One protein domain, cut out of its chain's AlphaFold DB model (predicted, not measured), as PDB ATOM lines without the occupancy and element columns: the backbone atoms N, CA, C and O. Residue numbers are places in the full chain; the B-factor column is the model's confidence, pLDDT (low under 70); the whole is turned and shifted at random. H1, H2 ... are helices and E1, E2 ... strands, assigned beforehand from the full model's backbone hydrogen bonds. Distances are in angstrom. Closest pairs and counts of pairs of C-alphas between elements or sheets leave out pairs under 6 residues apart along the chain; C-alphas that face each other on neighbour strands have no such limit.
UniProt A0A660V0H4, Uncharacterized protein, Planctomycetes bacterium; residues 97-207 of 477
ATOM      1  N   PHE A  97      13.558  41.089 -44.790       94.38
ATOM      2  CA  PHE A  97      12.195  40.782 -45.230       94.38
ATOM      3  C   PHE A  97      11.528  42.011 -45.859       94.38
ATOM      4  O   PHE A  97      11.063  41.972 -46.995       94.38
ATOM      5  N   ILE A  98      11.569  43.152 -45.161       93.88
ATOM      6  CA  ILE A  98      10.998  44.415 -45.650       93.88
ATOM      7  C   ILE A  98      11.716  44.906 -46.919       93.88
ATOM      8  O   ILE A  98      11.063  45.439 -47.817       93.88
ATOM      9  N   LYS A  99      13.037  44.697 -47.036       93.19
ATOM     10  CA  LYS A  99      13.798  44.994 -48.263       93.19
ATOM     11  C   LYS A  99      13.333  44.134 -49.445       93.19
ATOM     12  O   LYS A  99      13.194  44.679 -50.534       93.19
ATOM     13  N   GLU A 100      13.037  42.847 -49.248       94.38
ATOM     14  CA  GLU A 100      12.470  41.993 -50.305       94.38
ATOM     15  C   GLU A 100      11.023  42.372 -50.659       94.38
ATOM     16  O   GLU A 100      10.688  42.432 -51.842       94.38
ATOM     17  N   VAL A 101      10.179  42.716 -49.676       95.06
ATOM     18  CA  VAL A 101       8.809  43.205 -49.938       95.06
ATOM     19  C   VAL A 101       8.830  44.453 -50.821       95.06
ATOM     20  O   VAL A 101       8.113  44.499 -51.819       95.06
ATOM     21  N   ARG A 102       9.704  45.431 -50.537       93.50
ATOM     22  CA  ARG A 102       9.843  46.660 -51.345       93.50
ATOM     23  C   ARG A 102      10.279  46.429 -52.799       93.50
ATOM     24  O   ARG A 102      10.153  47.350 -53.595       93.50
ATOM     25  N   LYS A 103      10.795  45.245 -53.158       93.94
ATOM     26  CA  LYS A 103      11.116  44.896 -54.556       93.94
ATOM     27  C   LYS A 103       9.912  44.356 -55.335       93.94
ATOM     28  O   LYS A 103       9.954  44.367 -56.559       93.94
ATOM     29  N   LYS A 104       8.893  43.827 -54.643       92.75
ATOM     30  CA  LYS A 104       7.730  43.146 -55.252       92.75
ATOM     31  C   LYS A 104       6.399  43.888 -55.064       92.75
ATOM     32  O   LYS A 104       5.482  43.653 -55.844       92.75
ATOM     33  N   ALA A 105       6.264  44.702 -54.019       91.69
ATOM     34  CA  ALA A 105       5.035  45.408 -53.652       91.69
ATOM     35  C   ALA A 105       5.064  46.889 -54.069       91.69
ATOM     36  O   ALA A 105       6.139  47.459 -54.260       91.69
ATOM     37  N   GLY A 106       3.882  47.503 -54.168       87.50
ATOM     38  CA  GLY A 106       3.711  48.941 -54.411       87.50
ATOM     39  C   GLY A 106       4.020  49.814 -53.185       87.50
ATOM     40  O   GLY A 106       5.048  49.670 -52.520       87.50
ATOM     41  N   GLU A 107       3.125  50.752 -52.863       89.81
ATOM     42  CA  GLU A 107       3.229  51.509 -51.612       89.81
ATOM     43  C   GLU A 107       3.062  50.553 -50.418       89.81
ATOM     44  O   GLU A 107       2.121  49.763 -50.386       89.81
ATOM     45  N   ILE A 108       3.955  50.616 -49.423       90.94
ATOM     46  CA  ILE A 108       3.842  49.799 -48.205       90.94
ATOM     47  C   ILE A 108       3.943  50.628 -46.925       90.94
ATOM     48  O   ILE A 108       4.802  51.506 -46.800       90.94
ATOM     49  N   GLN A 109       3.137  50.268 -45.925       89.75
ATOM     50  CA  GLN A 109       3.294  50.725 -44.543       89.75
ATOM     51  C   GLN A 109       3.871  49.589 -43.683       89.75
ATOM     52  O   GLN A 109       3.310  48.494 -43.615       89.75
ATOM     53  N   VAL A 110       5.016  49.839 -43.039       91.00
ATOM     54  CA  VAL A 110       5.725  48.851 -42.205       91.00
ATOM     55  C   VAL A 110       5.173  48.882 -40.785       91.00
ATOM     56  O   VAL A 110       5.232  49.911 -40.111       91.00
ATOM     57  N   ILE A 111       4.680  47.741 -40.313       90.56
ATOM     58  CA  ILE A 111       4.061  47.566 -38.996       90.56
ATOM     59  C   ILE A 111       4.903  46.646 -38.107       90.56
ATOM     60  O   ILE A 111       5.652  45.798 -38.587       90.56
ATOM     61  N   GLU A 112       4.784  46.816 -36.790       87.75
ATOM     62  CA  GLU A 112       5.553  46.060 -35.797       87.75
ATOM     63  C   GLU A 112       4.649  45.293 -34.824       87.75
ATOM     64  O   GLU A 112       3.839  45.900 -34.118       87.75
ATOM     65  N   ASN A 113       4.900  43.988 -34.669       88.31
ATOM     66  CA  ASN A 113       4.359  43.189 -33.573       88.31
ATOM     67  C   ASN A 113       5.484  42.493 -32.783       88.31
ATOM     68  O   ASN A 113       5.982  41.428 -33.135       88.31
ATOM     69  N   ARG A 114       5.847  43.088 -31.638       85.94
ATOM     70  CA  ARG A 114       6.926  42.624 -30.741       85.94
ATOM     71  C   ARG A 114       6.745  41.223 -30.131       85.94
ATOM     72  O   ARG A 114       7.642  40.763 -29.426       85.94
ATOM     73  N   TYR A 115       5.580  40.593 -30.296       85.69
ATOM     74  CA  TYR A 115       5.329  39.243 -29.785       85.69
ATOM     75  C   TYR A 115       5.703  38.139 -30.779       85.69
ATOM     76  O   TYR A 115       5.748  36.977 -30.383       85.69
ATOM     77  N   PHE A 116       6.038  38.498 -32.019       87.88
ATOM     78  CA  PHE A 116       6.726  37.626 -32.963       87.88
ATOM     79  C   PHE A 116       8.208  38.029 -32.936       87.88
ATOM     80  O   PHE A 116       8.582  38.984 -33.608       87.88
ATOM     81  N   PRO A 117       9.056  37.425 -32.080       83.19
ATOM     82  CA  PRO A 117      10.421  37.915 -31.879       83.19
ATOM     83  C   PRO A 117      11.268  37.836 -33.154       83.19
ATOM     84  O   PRO A 117      12.029  38.762 -33.421       83.19
ATOM     85  N   GLU A 118      11.091  36.775 -33.946       86.19
ATOM     86  CA  GLU A 118      11.826  36.553 -35.197       86.19
ATOM     87  C   GLU A 118      11.104  37.139 -36.431       86.19
ATOM     88  O   GLU A 118      11.764  37.624 -37.339       86.19
ATOM     89  N   ALA A 119       9.765  37.238 -36.417       88.62
ATOM     90  CA  ALA A 119       8.941  37.856 -37.474       88.62
ATOM     91  C   ALA A 119       8.354  39.221 -37.041       88.62
ATOM     92  O   ALA A 119       7.162  39.506 -37.178       88.62
ATOM     93  N   ARG A 120       9.188  40.064 -36.419       88.88
ATOM     94  CA  ARG A 120       8.744  41.268 -35.683       88.88
ATOM     95  C   ARG A 120       8.154  42.371 -36.561       88.88
ATOM     96  O   ARG A 120       7.363  43.179 -36.062       88.88
ATOM     97  N   LEU A 121       8.587  42.452 -37.817       91.62
ATOM     98  CA  LEU A 121       8.128  43.441 -38.787       91.62
ATOM     99  C   LEU A 121       7.299  42.762 -39.872       91.62
ATOM    100  O   LEU A 121       7.615  41.669 -40.326       91.62
ATOM    101  N   SER A 122       6.252  43.450 -40.296       93.56
ATOM    102  CA  SER A 122       5.366  43.042 -41.385       93.56
ATOM    103  C   SER A 122       5.078  44.277 -42.239       93.56
ATOM    104  O   SER A 122       5.336  45.404 -41.806       93.56
ATOM    105  N   ALA A 123       4.538  44.102 -43.437       94.00
ATOM    106  CA  ALA A 123       4.169  45.223 -44.297       94.00
ATOM    107  C   ALA A 123       2.729  45.088 -44.786       94.00
ATOM    108  O   ALA A 123       2.283  43.994 -45.107       94.00
ATOM    109  N   VAL A 124       2.008  46.203 -44.852       93.38
ATOM    110  CA  VAL A 124       0.702  46.278 -45.513       93.38
ATOM    111  C   VAL A 124       0.898  47.022 -46.825       93.38
ATOM    112  O   VAL A 124       1.367  48.159 -46.808       93.38
ATOM    113  N   GLU A 125       0.575  46.378 -47.941       93.56
ATOM    114  CA  GLU A 125       0.560  47.005 -49.264       93.56
ATOM    115  C   GLU A 125      -0.716  47.820 -49.445       93.56
ATOM    116  O   GLU A 125      -1.817  47.362 -49.128       93.56
ATOM    117  N   MET A 126      -0.547  49.036 -49.949       88.44
ATOM    118  CA  MET A 126      -1.575  50.050 -50.107       88.44
ATOM    119  C   MET A 126      -1.733  50.396 -51.589       88.44
ATOM    120  O   MET A 126      -0.753  50.530 -52.320       88.44
ATOM    121  N   LEU A 127      -2.978  50.585 -52.018       87.56
ATOM    122  CA  LEU A 127      -3.337  51.169 -53.310       87.56
ATOM    123  C   LEU A 127      -4.542  52.082 -53.085       87.56
ATOM    124  O   LEU A 127      -5.505  51.655 -52.450       87.56
ATOM    125  N   ASP A 128      -4.473  53.331 -53.545       82.69
ATOM    126  CA  ASP A 128      -5.537  54.342 -53.408       82.69
ATOM    127  C   ASP A 128      -6.106  54.466 -51.982       82.69
ATOM    128  O   ASP A 128      -7.318  54.518 -51.766       82.69
ATOM    129  N   ASN A 129      -5.217  54.483 -50.979       77.56
ATOM    130  CA  ASN A 129      -5.572  54.457 -49.556       77.56
ATOM    131  C   ASN A 129      -6.445  53.254 -49.138       77.56
ATOM    132  O   ASN A 129      -7.249  53.371 -48.215       77.56
ATOM    133  N   LYS A 130      -6.276  52.084 -49.765       83.31
ATOM    134  CA  LYS A 130      -6.904  50.808 -49.378       83.31
ATOM    135  C   LYS A 130      -5.842  49.721 -49.226       83.31
ATOM    136  O   LYS A 130      -4.979  49.581 -50.090       83.31
ATOM    137  N   ALA A 131      -5.919  48.945 -48.147       88.69
ATOM    138  CA  ALA A 131      -5.018  47.818 -47.913       88.69
ATOM    139  C   ALA A 131      -5.324  46.656 -48.877       88.69
ATOM    140  O   ALA A 131      -6.447  46.156 -48.896       88.69
ATOM    141  N   GLN A 132      -4.326  46.232 -49.653       91.06
ATOM    142  CA  GLN A 132      -4.440  45.202 -50.696       91.06
ATOM    143  C   GLN A 132      -3.880  43.846 -50.264       91.06
ATOM    144  O   GLN A 132      -4.428  42.809 -50.627       91.06
ATOM    145  N   ALA A 133      -2.790  43.839 -49.496       94.81
ATOM    146  CA  ALA A 133      -2.140  42.623 -49.022       94.81
ATOM    147  C   ALA A 133      -1.397  42.864 -47.703       94.81
ATOM    148  O   ALA A 133      -0.886  43.958 -47.452       94.81
ATOM    149  N   LEU A 134      -1.294  41.819 -46.888       95.75
ATOM    150  CA  LEU A 134      -0.384  41.737 -45.752       95.75
ATOM    151  C   LEU A 134       0.811  40.866 -46.144       95.75
ATOM    152  O   LEU A 134       0.642  39.746 -46.609       95.75
ATOM    153  N   TYR A 135       2.015  41.358 -45.893       96.88
ATOM    154  CA  TYR A 135       3.265  40.630 -46.044       96.88
ATOM    155  C   TYR A 135       3.808  40.279 -44.664       96.88
ATOM    156  O   TYR A 135       4.109  41.180 -43.871       96.88
ATOM    157  N   PHE A 136       3.925  38.985 -44.373       96.12
ATOM    158  CA  PHE A 136       4.350  38.468 -43.072       96.12
ATOM    159  C   PHE A 136       5.373  37.341 -43.244       96.12
ATOM    160  O   PHE A 136       5.091  36.392 -43.962       96.12
ATOM    161  N   ASP A 137       6.515  37.449 -42.564       95.19
ATOM    162  CA  ASP A 137       7.595  36.450 -42.548       95.19
ATOM    163  C   ASP A 137       7.128  35.210 -41.754       95.19
ATOM    164  O   ASP A 137       7.125  35.198 -40.519       95.19
ATOM    165  N   LEU A 138       6.597  34.205 -42.456       94.06
ATOM    166  CA  LEU A 138       5.916  33.051 -41.855       94.06
ATOM    167  C   LEU A 138       6.916  32.028 -41.314       94.06
ATOM    168  O   LEU A 138       6.678  31.430 -40.259       94.06
ATOM    169  N   ASP A 139       8.018  31.813 -42.035       93.12
ATOM    170  CA  ASP A 139       9.042  30.825 -41.689       93.12
ATOM    171  C   ASP A 139      10.257  31.421 -40.952       93.12
ATOM    172  O   ASP A 139      11.098  30.667 -40.461       93.12
ATOM    173  N   GLN A 140      10.279  32.749 -40.774       90.69
ATOM    174  CA  GLN A 140      11.298  33.510 -40.046       90.69
ATOM    175  C   GLN A 140      12.674  33.488 -40.743       90.69
ATOM    176  O   GLN A 140      13.713  33.597 -40.084       90.69
ATOM    177  N   ASN A 141      12.701  33.351 -42.077       92.25
ATOM    178  CA  ASN A 141      13.934  33.283 -42.870       92.25
ATOM    179  C   ASN A 141      14.443  34.652 -43.376       92.25
ATOM    180  O   ASN A 141      15.577  34.740 -43.866       92.25
ATOM    181  N   GLY A 142      13.644  35.721 -43.268       91.75
ATOM    182  CA  GLY A 142      14.034  37.071 -43.673       91.75
ATOM    183  C   GLY A 142      13.985  37.359 -45.181       91.75
ATOM    184  O   GLY A 142      14.593  38.345 -45.606       91.75
ATOM    185  N   LYS A 143      13.309  36.534 -45.988       93.69
ATOM    186  CA  LYS A 143      13.094  36.671 -47.446       93.69
ATOM    187  C   LYS A 143      11.594  36.649 -47.754       93.69
ATOM    188  O   LYS A 143      10.810  36.261 -46.908       93.69
ATOM    189  N   LEU A 144      11.198  37.024 -48.973       94.62
ATOM    190  CA  LEU A 144       9.791  37.005 -49.392       94.62
ATOM    191  C   LEU A 144       9.468  35.852 -50.360       94.62
ATOM    192  O   LEU A 144       9.784  35.926 -51.557       94.62
ATOM    193  N   SER A 145       8.764  34.846 -49.846       93.56
ATOM    194  CA  SER A 145       8.139  33.741 -50.583       93.56
ATOM    195  C   SER A 145       6.674  34.030 -50.956       93.56
ATOM    196  O   SER A 145       6.069  34.998 -50.495       93.56
ATOM    197  N   ASP A 146       6.086  33.222 -51.841       89.12
ATOM    198  CA  ASP A 146       4.779  33.544 -52.436       89.12
ATOM    199  C   ASP A 146       3.603  33.331 -51.465       89.12
ATOM    200  O   ASP A 146       2.618  34.066 -51.514       89.12
ATOM    201  N   ASN A 147       3.723  32.394 -50.517       91.81
ATOM    202  CA  ASN A 147       2.727  32.151 -49.463       91.81
ATOM    203  C   ASN A 147       2.732  33.208 -48.342       91.81
ATOM    204  O   ASN A 147       1.892  33.149 -47.444       91.81
ATOM    205  N   GLU A 148       3.662  34.163 -48.381       96.19
ATOM    206  CA  GLU A 148       3.786  35.255 -47.408       96.19
ATOM    207  C   GLU A 148       3.081  36.540 -47.859       96.19
ATOM    208  O   GLU A 148       2.918  37.452 -47.048       96.19
ATOM    209  N   LYS A 149       2.602  36.601 -49.115       96.75
ATOM    210  CA  LYS A 149       1.631  37.605 -49.573       96.75
ATOM    211  C   LYS A 149       0.214  37.131 -49.235       96.75
ATOM    212  O   LYS A 149      -0.405  36.365 -49.970       96.75
ATOM    213  N   ILE A 150      -0.311  37.610 -48.115       95.94
ATOM    214  CA  ILE A 150      -1.639  37.279 -47.597       95.94
ATOM    215  C   ILE A 150      -2.667  38.262 -48.166       95.94
ATOM    216  O   ILE A 150      -2.544  39.476 -47.995       95.94
ATOM    217  N   LEU A 151      -3.701  37.735 -48.820       94.00
ATOM    218  CA  LEU A 151      -4.801  38.517 -49.393       94.00
ATOM    219  C   LEU A 151      -5.934  38.763 -48.367       94.00
ATOM    220  O   LEU A 151      -5.994  38.070 -47.346       94.00
ATOM    221  N   PRO A 152      -6.833  39.742 -48.602       91.06
ATOM    222  CA  PRO A 152      -7.965  40.013 -47.720       91.06
ATOM    223  C   PRO A 152      -8.923  38.819 -47.620       91.06
ATOM    224  O   PRO A 152      -9.209  38.165 -48.621       91.06
ATOM    225  N   LEU A 153      -9.489  38.584 -46.431       85.94
ATOM    226  CA  LEU A 153     -10.513  37.553 -46.206       85.94
ATOM    227  C   LEU A 153     -11.786  37.783 -47.032       85.94
ATOM    228  O   LEU A 153     -12.402  36.826 -47.494       85.94
ATOM    229  N   THR A 154     -12.176  39.047 -47.214       72.94
ATOM    230  CA  THR A 154     -13.342  39.430 -48.017       72.94
ATOM    231  C   THR A 154     -12.860  40.241 -49.224       72.94
ATOM    232  O   THR A 154     -12.303  41.321 -49.020       72.94
ATOM    233  N   PRO A 155     -13.092  39.796 -50.478       53.81
ATOM    234  CA  PRO A 155     -12.615  40.497 -51.681       53.81
ATOM    235  C   PRO A 155     -13.236  41.884 -51.910       53.81
ATOM    236  O   PRO A 155     -12.796  42.623 -52.787       53.81
ATOM    237  N   LYS A 156     -14.289  42.225 -51.163       49.28
ATOM    238  CA  LYS A 156     -14.935  43.536 -51.167       49.28
ATOM    239  C   LYS A 156     -15.212  43.954 -49.723       49.28
ATOM    240  O   LYS A 156     -15.818  43.168 -48.994       49.28
ATOM    241  N   PRO A 157     -14.833  45.171 -49.301       48.91
ATOM    242  CA  PRO A 157     -15.504  45.801 -48.176       48.91
ATOM    243  C   PRO A 157     -16.993  45.923 -48.526       48.91
ATOM    244  O   PRO A 157     -17.322  46.298 -49.650       48.91
ATOM    245  N   GLU A 158     -17.894  45.669 -47.578       48.16
ATOM    246  CA  GLU A 158     -19.213  46.312 -47.646       48.16
ATOM    247  C   GLU A 158     -18.974  47.831 -47.711       48.16
ATOM    248  O   GLU A 158     -18.086  48.319 -47.008       48.16
ATOM    249  N   ASP A 159     -19.722  48.568 -48.542       44.72
ATOM    250  CA  ASP A 159     -19.350  49.890 -49.109       44.72
ATOM    251  C   ASP A 159     -19.053  51.049 -48.120       44.72
ATOM    252  O   ASP A 159     -18.809  52.178 -48.537       44.72
ATOM    253  N   ASN A 160     -19.039  50.807 -46.806       49.75
ATOM    254  CA  ASN A 160     -18.607  51.760 -45.775       49.75
ATOM    255  C   ASN A 160     -17.671  51.160 -44.695       49.75
ATOM    256  O   ASN A 160     -17.393  51.808 -43.683       49.75
ATOM    257  N   SER A 161     -17.163  49.936 -44.876       56.66
ATOM    258  CA  SER A 161     -16.195  49.311 -43.966       56.66
ATOM    259  C   SER A 161     -14.805  49.934 -44.138       56.66
ATOM    260  O   SER A 161     -14.076  49.609 -45.073       56.66
ATOM    261  N   SER A 162     -14.387  50.777 -43.189       71.25
ATOM    262  CA  SER A 162     -13.023  51.337 -43.117       71.25
ATOM    263  C   SER A 162     -11.963  50.341 -42.613       71.25
ATOM    264  O   SER A 162     -10.889  50.750 -42.157       71.25
ATOM    265  N   THR A 163     -12.274  49.041 -42.657       82.12
ATOM    266  CA  THR A 163     -11.449  47.946 -42.141       82.12
ATOM    267  C   THR A 163     -11.252  46.839 -43.172       82.12
ATOM    268  O   THR A 163     -12.210  46.447 -43.839       82.12
ATOM    269  N   VAL A 164     -10.029  46.306 -43.246       88.06
ATOM    270  CA  VAL A 164      -9.651  45.151 -44.073       88.06
ATOM    271  C   VAL A 164      -8.994  44.100 -43.181       88.06
ATOM    272  O   VAL A 164      -8.102  44.420 -42.394       88.06
ATOM    273  N   ASP A 165      -9.443  42.855 -43.301       89.75
ATOM    274  CA  ASP A 165      -9.008  41.730 -42.473       89.75
ATOM    275  C   ASP A 165      -8.147  40.751 -43.283       89.75
ATOM    276  O   ASP A 165      -8.568  40.265 -44.332       89.75
ATOM    277  N   PHE A 166      -6.963  40.425 -42.764       92.69
ATOM    278  CA  PHE A 166      -5.998  39.490 -43.348       92.69
ATOM    279  C   PHE A 166      -5.767  38.320 -42.391       92.69
ATOM    280  O   PHE A 166      -5.442  38.538 -41.222       92.69
ATOM    281  N   MET A 167      -5.909  37.084 -42.868       93.06
ATOM    282  CA  MET A 167      -5.691  35.873 -42.069       93.06
ATOM    283  C   MET A 167      -4.416  35.173 -42.527       93.06
ATOM    284  O   MET A 167      -4.309  34.805 -43.694       93.06
ATOM    285  N   THR A 168      -3.461  34.952 -41.623       94.31
ATOM    286  CA  THR A 168      -2.282  34.144 -41.961       94.31
ATOM    287  C   THR A 168      -2.700  32.699 -42.259       94.31
ATOM    288  O   THR A 168      -3.665  32.204 -41.666       94.31
ATOM    289  N   PRO A 169      -1.948  31.949 -43.081       93.81
ATOM    290  CA  PRO A 169      -1.953  30.494 -42.961       93.81
ATOM    291  C   PRO A 169      -1.442  30.073 -41.568       93.81
ATOM    292  O   PRO A 169      -0.997  30.900 -40.764       93.81
ATOM    293  N   ASP A 170      -1.501  28.778 -41.258       94.62
ATOM    294  CA  ASP A 170      -0.865  28.266 -40.042       94.62
ATOM    295  C   ASP A 170       0.665  28.280 -40.183       94.62
ATOM    296  O   ASP A 170       1.215  27.710 -41.130       94.62
ATOM    297  N   PHE A 171       1.348  28.856 -39.198       94.31
ATOM    298  CA  PHE A 171       2.805  28.936 -39.115       94.31
ATOM    299  C   PHE A 171       3.323  28.421 -37.767       94.31
ATOM    300  O   PHE A 171       2.554  28.142 -36.842       94.31
ATOM    301  N   ASP A 172       4.640  28.270 -37.663       93.81
ATOM    302  CA  ASP A 172       5.302  27.802 -36.450       93.81
ATOM    303  C   ASP A 172       5.830  29.007 -35.663       93.81
ATOM    304  O   ASP A 172       6.886  29.571 -35.951       93.81
ATOM    305  N   LEU A 173       5.068  29.421 -34.652       92.25
ATOM    306  CA  LEU A 173       5.436  30.523 -33.774       92.25
ATOM    307  C   LEU A 173       6.509  30.065 -32.783       92.25
ATOM    308  O   LEU A 173       6.227  29.282 -31.871       92.25
ATOM    309  N   LYS A 174       7.710  30.635 -32.887       91.00
ATOM    310  CA  LYS A 174       8.676  30.634 -31.787       91.00
ATOM    311  C   LYS A 174       8.294  31.707 -30.774       91.00
ATOM    312  O   LYS A 174       8.303  32.909 -31.042       91.00
ATOM    313  N   THR A 175       7.902  31.260 -29.592       87.75
ATOM    314  CA  THR A 175       7.481  32.137 -28.496       87.75
ATOM    315  C   THR A 175       8.689  32.785 -27.812       87.75
ATOM    316  O   THR A 175       9.790  32.244 -27.820       87.75
ATOM    317  N   GLN A 176       8.468  33.898 -27.103       83.50
ATOM    318  CA  GLN A 176       9.486  34.548 -26.252       83.50
ATOM    319  C   GLN A 176      10.048  33.640 -25.131       83.50
ATOM    320  O   GLN A 176      11.004  34.008 -24.460       83.50
ATOM    321  N   GLU A 177       9.440  32.473 -24.907       84.25
ATOM    322  CA  GLU A 177       9.840  31.463 -23.921       84.25
ATOM    323  C   GLU A 177      10.627  30.298 -24.565       84.25
ATOM    324  O   GLU A 177      10.841  29.279 -23.915       84.25
ATOM    325  N   GLY A 178      10.998  30.396 -25.849       87.06
ATOM    326  CA  GLY A 178      11.744  29.367 -26.588       87.06
ATOM    327  C   GLY A 178      10.913  28.175 -27.089       87.06
ATOM    328  O   GLY A 178      11.435  27.327 -27.806       87.06
ATOM    329  N   ARG A 179       9.616  28.100 -26.759       89.88
ATOM    330  CA  ARG A 179       8.703  27.058 -27.272       89.88
ATOM    331  C   ARG A 179       8.302  27.336 -28.721       89.88
ATOM    332  O   ARG A 179       7.921  28.471 -29.015       89.88
ATOM    333  N   THR A 180       8.261  26.297 -29.554       92.56
ATOM    334  CA  THR A 180       7.669  26.322 -30.904       92.56
ATOM    335  C   THR A 180       6.262  25.731 -30.872       92.56
ATOM    336  O   THR A 180       6.074  24.592 -30.442       92.56
ATOM    337  N   VAL A 181       5.273  26.492 -31.335       92.88
ATOM    338  CA  VAL A 181       3.847  26.122 -31.317       92.88
ATOM    339  C   VAL A 181       3.203  26.416 -32.670       92.88
ATOM    340  O   VAL A 181       3.527  27.421 -33.302       92.88
ATOM    341  N   ARG A 182       2.260  25.573 -33.108       94.19
ATOM    342  CA  ARG A 182       1.443  25.877 -34.292       94.19
ATOM    343  C   ARG A 182       0.540  27.071 -33.981       94.19
ATOM    344  O   ARG A 182      -0.039  27.134 -32.892       94.19
ATOM    345  N   PHE A 183       0.454  28.034 -34.893       93.75
ATOM    346  CA  PHE A 183      -0.258  29.283 -34.648       93.75
ATOM    347  C   PHE A 183      -0.860  29.875 -35.921       93.75
ATOM    348  O   PHE A 183      -0.359  29.666 -37.023       93.75
ATOM    349  N   ARG A 184      -1.924  30.660 -35.744       93.81
ATOM    350  CA  ARG A 184      -2.581  31.452 -36.790       93.81
ATOM    351  C   ARG A 184      -3.012  32.789 -36.218       93.81
ATOM    352  O   ARG A 184      -3.424  32.853 -35.050       93.81
ATOM    353  N   THR A 185      -2.941  33.845 -37.019       93.12
ATOM    354  CA  THR A 185      -3.332  35.195 -36.613       93.12
ATOM    355  C   THR A 185      -4.191  35.884 -37.660       93.12
ATOM    356  O   THR A 185      -4.120  35.609 -38.853       93.12
ATOM    357  N   LEU A 186      -5.008  36.807 -37.166       92.25
ATOM    358  CA  LEU A 186      -5.755  37.766 -37.957       92.25
ATOM    359  C   LEU A 186      -5.133  39.148 -37.736       92.25
ATOM    360  O   LEU A 186      -4.964  39.559 -36.585       92.25
ATOM    361  N   ALA A 187      -4.847  39.878 -38.809       91.94
ATOM    362  CA  ALA A 187      -4.516  41.296 -38.769       91.94
ATOM    363  C   ALA A 187      -5.677  42.104 -39.358       91.94
ATOM    364  O   ALA A 187      -6.026  41.944 -40.523       91.94
ATOM    365  N   ARG A 188      -6.258  42.988 -38.548       89.75
ATOM    366  CA  ARG A 188      -7.267  43.963 -38.962       89.75
ATOM    367  C   ARG A 188      -6.597  45.303 -39.196       89.75
ATOM    368  O   ARG A 188      -6.154  45.942 -38.241       89.75
ATOM    369  N   VAL A 189      -6.540  45.731 -40.448       88.81
ATOM    370  CA  VAL A 189      -6.083  47.063 -40.849       88.81
ATOM    371  C   VAL A 189      -7.276  48.010 -40.823       88.81
ATOM    372  O   VAL A 189      -8.348  47.666 -41.312       88.81
ATOM    373  N   SER A 190      -7.110  49.197 -40.245       84.12
ATOM    374  CA  SER A 190      -8.146  50.231 -40.188       84.12
ATOM    375  C   SER A 190      -7.574  51.610 -40.499       84.12
ATOM    376  O   SER A 190      -6.427  51.898 -40.160       84.12
ATOM    377  N   HIS A 191      -8.355  52.476 -41.143       75.50
ATOM    378  CA  HIS A 191      -7.901  53.819 -41.522       75.50
ATOM    379  C   HIS A 191      -8.208  54.846 -40.430       75.50
ATOM    380  O   HIS A 191      -9.345  54.933 -39.955       75.50
ATOM    381  N   ARG A 192      -7.213  55.659 -40.039       62.16
ATOM    382  CA  ARG A 192      -7.383  56.670 -38.988       62.16
ATOM    383  C   ARG A 192      -6.695  58.001 -39.308       62.16
ATOM    384  O   ARG A 192      -5.515  58.196 -39.031       62.16
ATOM    385  N   GLY A 193      -7.491  58.963 -39.768       53.41
ATOM    386  CA  GLY A 193      -7.111  60.368 -39.917       53.41
ATOM    387  C   GLY A 193      -8.274  61.198 -40.466       53.41
ATOM    388  O   GLY A 193      -9.113  60.664 -41.187       53.41
ATOM    389  N   SER A 194      -8.341  62.482 -40.112       43.38
ATOM    390  CA  SER A 194      -9.262  63.463 -40.716       43.38
ATOM    391  C   SER A 194      -8.548  64.494 -41.601       43.38
ATOM    392  O   SER A 194      -9.201  65.185 -42.375       43.38
ATOM    393  N   ASP A 195      -7.216  64.570 -41.509       40.16
ATOM    394  CA  ASP A 195      -6.431  65.742 -41.912       40.16
ATOM    395  C   ASP A 195      -5.302  65.339 -42.891       40.16
ATOM    396  O   ASP A 195      -4.116  65.449 -42.579       40.16
ATOM    397  N   GLY A 196      -5.660  64.791 -44.058       46.91
ATOM    398  CA  GLY A 196      -4.751  64.528 -45.194       46.91
ATOM    399  C   GLY A 196      -3.718  63.395 -45.040       46.91
ATOM    400  O   GLY A 196      -3.355  62.773 -46.032       46.91
ATOM    401  N   ASN A 197      -3.279  63.071 -43.823       53.34
ATOM    402  CA  ASN A 197      -2.341  61.980 -43.543       53.34
ATOM    403  C   ASN A 197      -3.083  60.688 -43.157       53.34
ATOM    404  O   ASN A 197      -3.510  60.523 -42.007       53.34
ATOM    405  N   VAL A 198      -3.213  59.753 -44.103       60.97
ATOM    406  CA  VAL A 198      -3.856  58.444 -43.889       60.97
ATOM    407  C   VAL A 198      -2.877  57.467 -43.227       60.97
ATOM    408  O   VAL A 198      -2.211  56.661 -43.875       60.97
ATOM    409  N   ASN A 199      -2.805  57.520 -41.898       71.81
ATOM    410  CA  ASN A 199      -2.155  56.465 -41.121       71.81
ATOM    411  C   ASN A 199      -3.094  55.259 -40.985       71.81
ATOM    412  O   ASN A 199      -4.278  55.424 -40.664       71.81
ATOM    413  N   ILE A 200      -2.558  54.050 -41.166       79.56
ATOM    414  CA  ILE A 200      -3.264  52.827 -40.770       79.56
ATOM    415  C   ILE A 200      -3.043  52.529 -39.281       79.56
ATOM    416  O   ILE A 200      -1.963  52.752 -38.730       79.56
ATOM    417  N   ASP A 201      -4.067  51.993 -38.627       82.81
ATOM    418  CA  ASP A 201      -3.989  51.366 -37.308       82.81
ATOM    419  C   ASP A 201      -4.259  49.870 -37.495       82.81
ATOM    420  O   ASP A 201      -5.335  49.485 -37.969       82.81
ATOM    421  N   VAL A 202      -3.261  49.031 -37.187       86.81
ATOM    422  CA  VAL A 202      -3.350  47.574 -37.355       86.81
ATOM    423  C   VAL A 202      -3.493  46.894 -36.004       86.81
ATOM    424  O   VAL A 202      -2.621  46.977 -35.132       86.81
ATOM    425  N   MET A 203      -4.602  46.177 -35.848       88.31
ATOM    426  CA  MET A 203      -4.882  45.363 -34.677       88.31
ATOM    427  C   MET A 203      -4.705  43.885 -35.003       88.31
ATOM    428  O   MET A 203      -5.326  43.370 -35.926       88.31
ATOM    429  N   TRP A 204      -3.930  43.169 -34.195       90.44
ATOM    430  CA  TRP A 204      -3.775  41.724 -34.342       90.44
ATOM    431  C   TRP A 204      -4.705  40.982 -33.390       90.44
ATOM    432  O   TRP A 204      -4.903  41.409 -32.253       90.44
ATOM    433  N   SER A 205      -5.194  39.818 -33.799       91.06
ATOM    434  CA  SER A 205      -5.837  38.826 -32.938       91.06
ATOM    435  C   SER A 205      -5.181  37.462 -33.173       91.06
ATOM    436  O   SER A 205      -4.828  37.145 -34.310       91.06
ATOM    437  N   PRO A 206      -5.040  36.602 -32.149       91.94
ATOM    438  CA  PRO A 206      -4.932  35.169 -32.389       91.94
ATOM    439  C   PRO A 206      -6.136  34.696 -33.213       91.94
ATOM    440  O   PRO A 206      -7.222  35.268 -33.108       91.94
ATOM    441  N   ALA A 207      -5.946  33.656 -34.013       91.81
ATOM    442  CA  ALA A 207      -6.987  33.032 -34.821       91.81
ATOM    443  C   ALA A 207      -6.855  31.502 -34.785       91.81
ATOM    444  O   ALA A 207      -6.997  30.826 -35.795       91.81
TER     445      ALA A 207
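Overview. This is residues 97 to 207 of the 477 residues of an uncharacterized protein of Planctomycetes bacterium (UniProt A0A660V0H4). Two three-stranded sheets, E1-E2-E3 and E4-E7-E8, lie face to face as a sandwich with strands crossed at 44 degrees; the short helix H1 covers the far face of the first sheet, and the small hairpin of E5 and E6 lies at one end. The printed part has 111 residues, with one named helix, H1, then eight named strands, E1 to E8. The sheets are antiparallel and the class is mostly strand. The whole is compact, with a radius of gyration of the C-alphas of 14.0 A and spans of 43 by 29 by 25 A.

Arrangement. H1, residues 97 to 104, is on the sheet of E1, residues 107 to 112, E2, residues 121 to 127, and E3, residues 130 to 136. It lies over E2 at a height over the sheet of 9.0 A; their closest C-alphas, Ile 98 and Ala 123, are 7.0 A apart. In H1, 2 of 4 O i to N i+4 pairs are within hydrogen-bond range. E1, E2 and E3 form a meander, each strand the antiparallel neighbour of the one before, with N 109 and O 124 at 2.9 A and N 125 and O 133 at 2.9 A. The other sheet has E7, residues 185 to 192, as inner strand between E4, residues 163 to 167, and E8, residues 199 to 206; N 164 and O 189 are 2.9 A apart, N 188 and O 203 2.8 A. The closest C-alphas of E3 and E4, Leu 134 and Phe 166, are 6.5 A apart. E5, residues 171 to 174, and E6, residues 180 to 183, form a hairpin, with N 173 and O 181 at 2.9 A; E6 runs on into E7 at 62 degrees.

Along the chain. H1 begins with C-alpha 97 at (12.195, 40.782, -45.230). From first to last C-alpha, E2 measures 20.1 A, E7 22.0 A and E8 23.2 A. E8 ends with C-alpha 206 at (-4.932, 35.169, -32.389).

Size, cuts and confidence. The C-alphas farthest apart, of Arg 179 and Asp 195, are 44.0 A apart. The printed part has no cut; the link E3 to E4, 26 residues, is long. Residues 155 to 161 and 192 to 198 have pLDDT under 70.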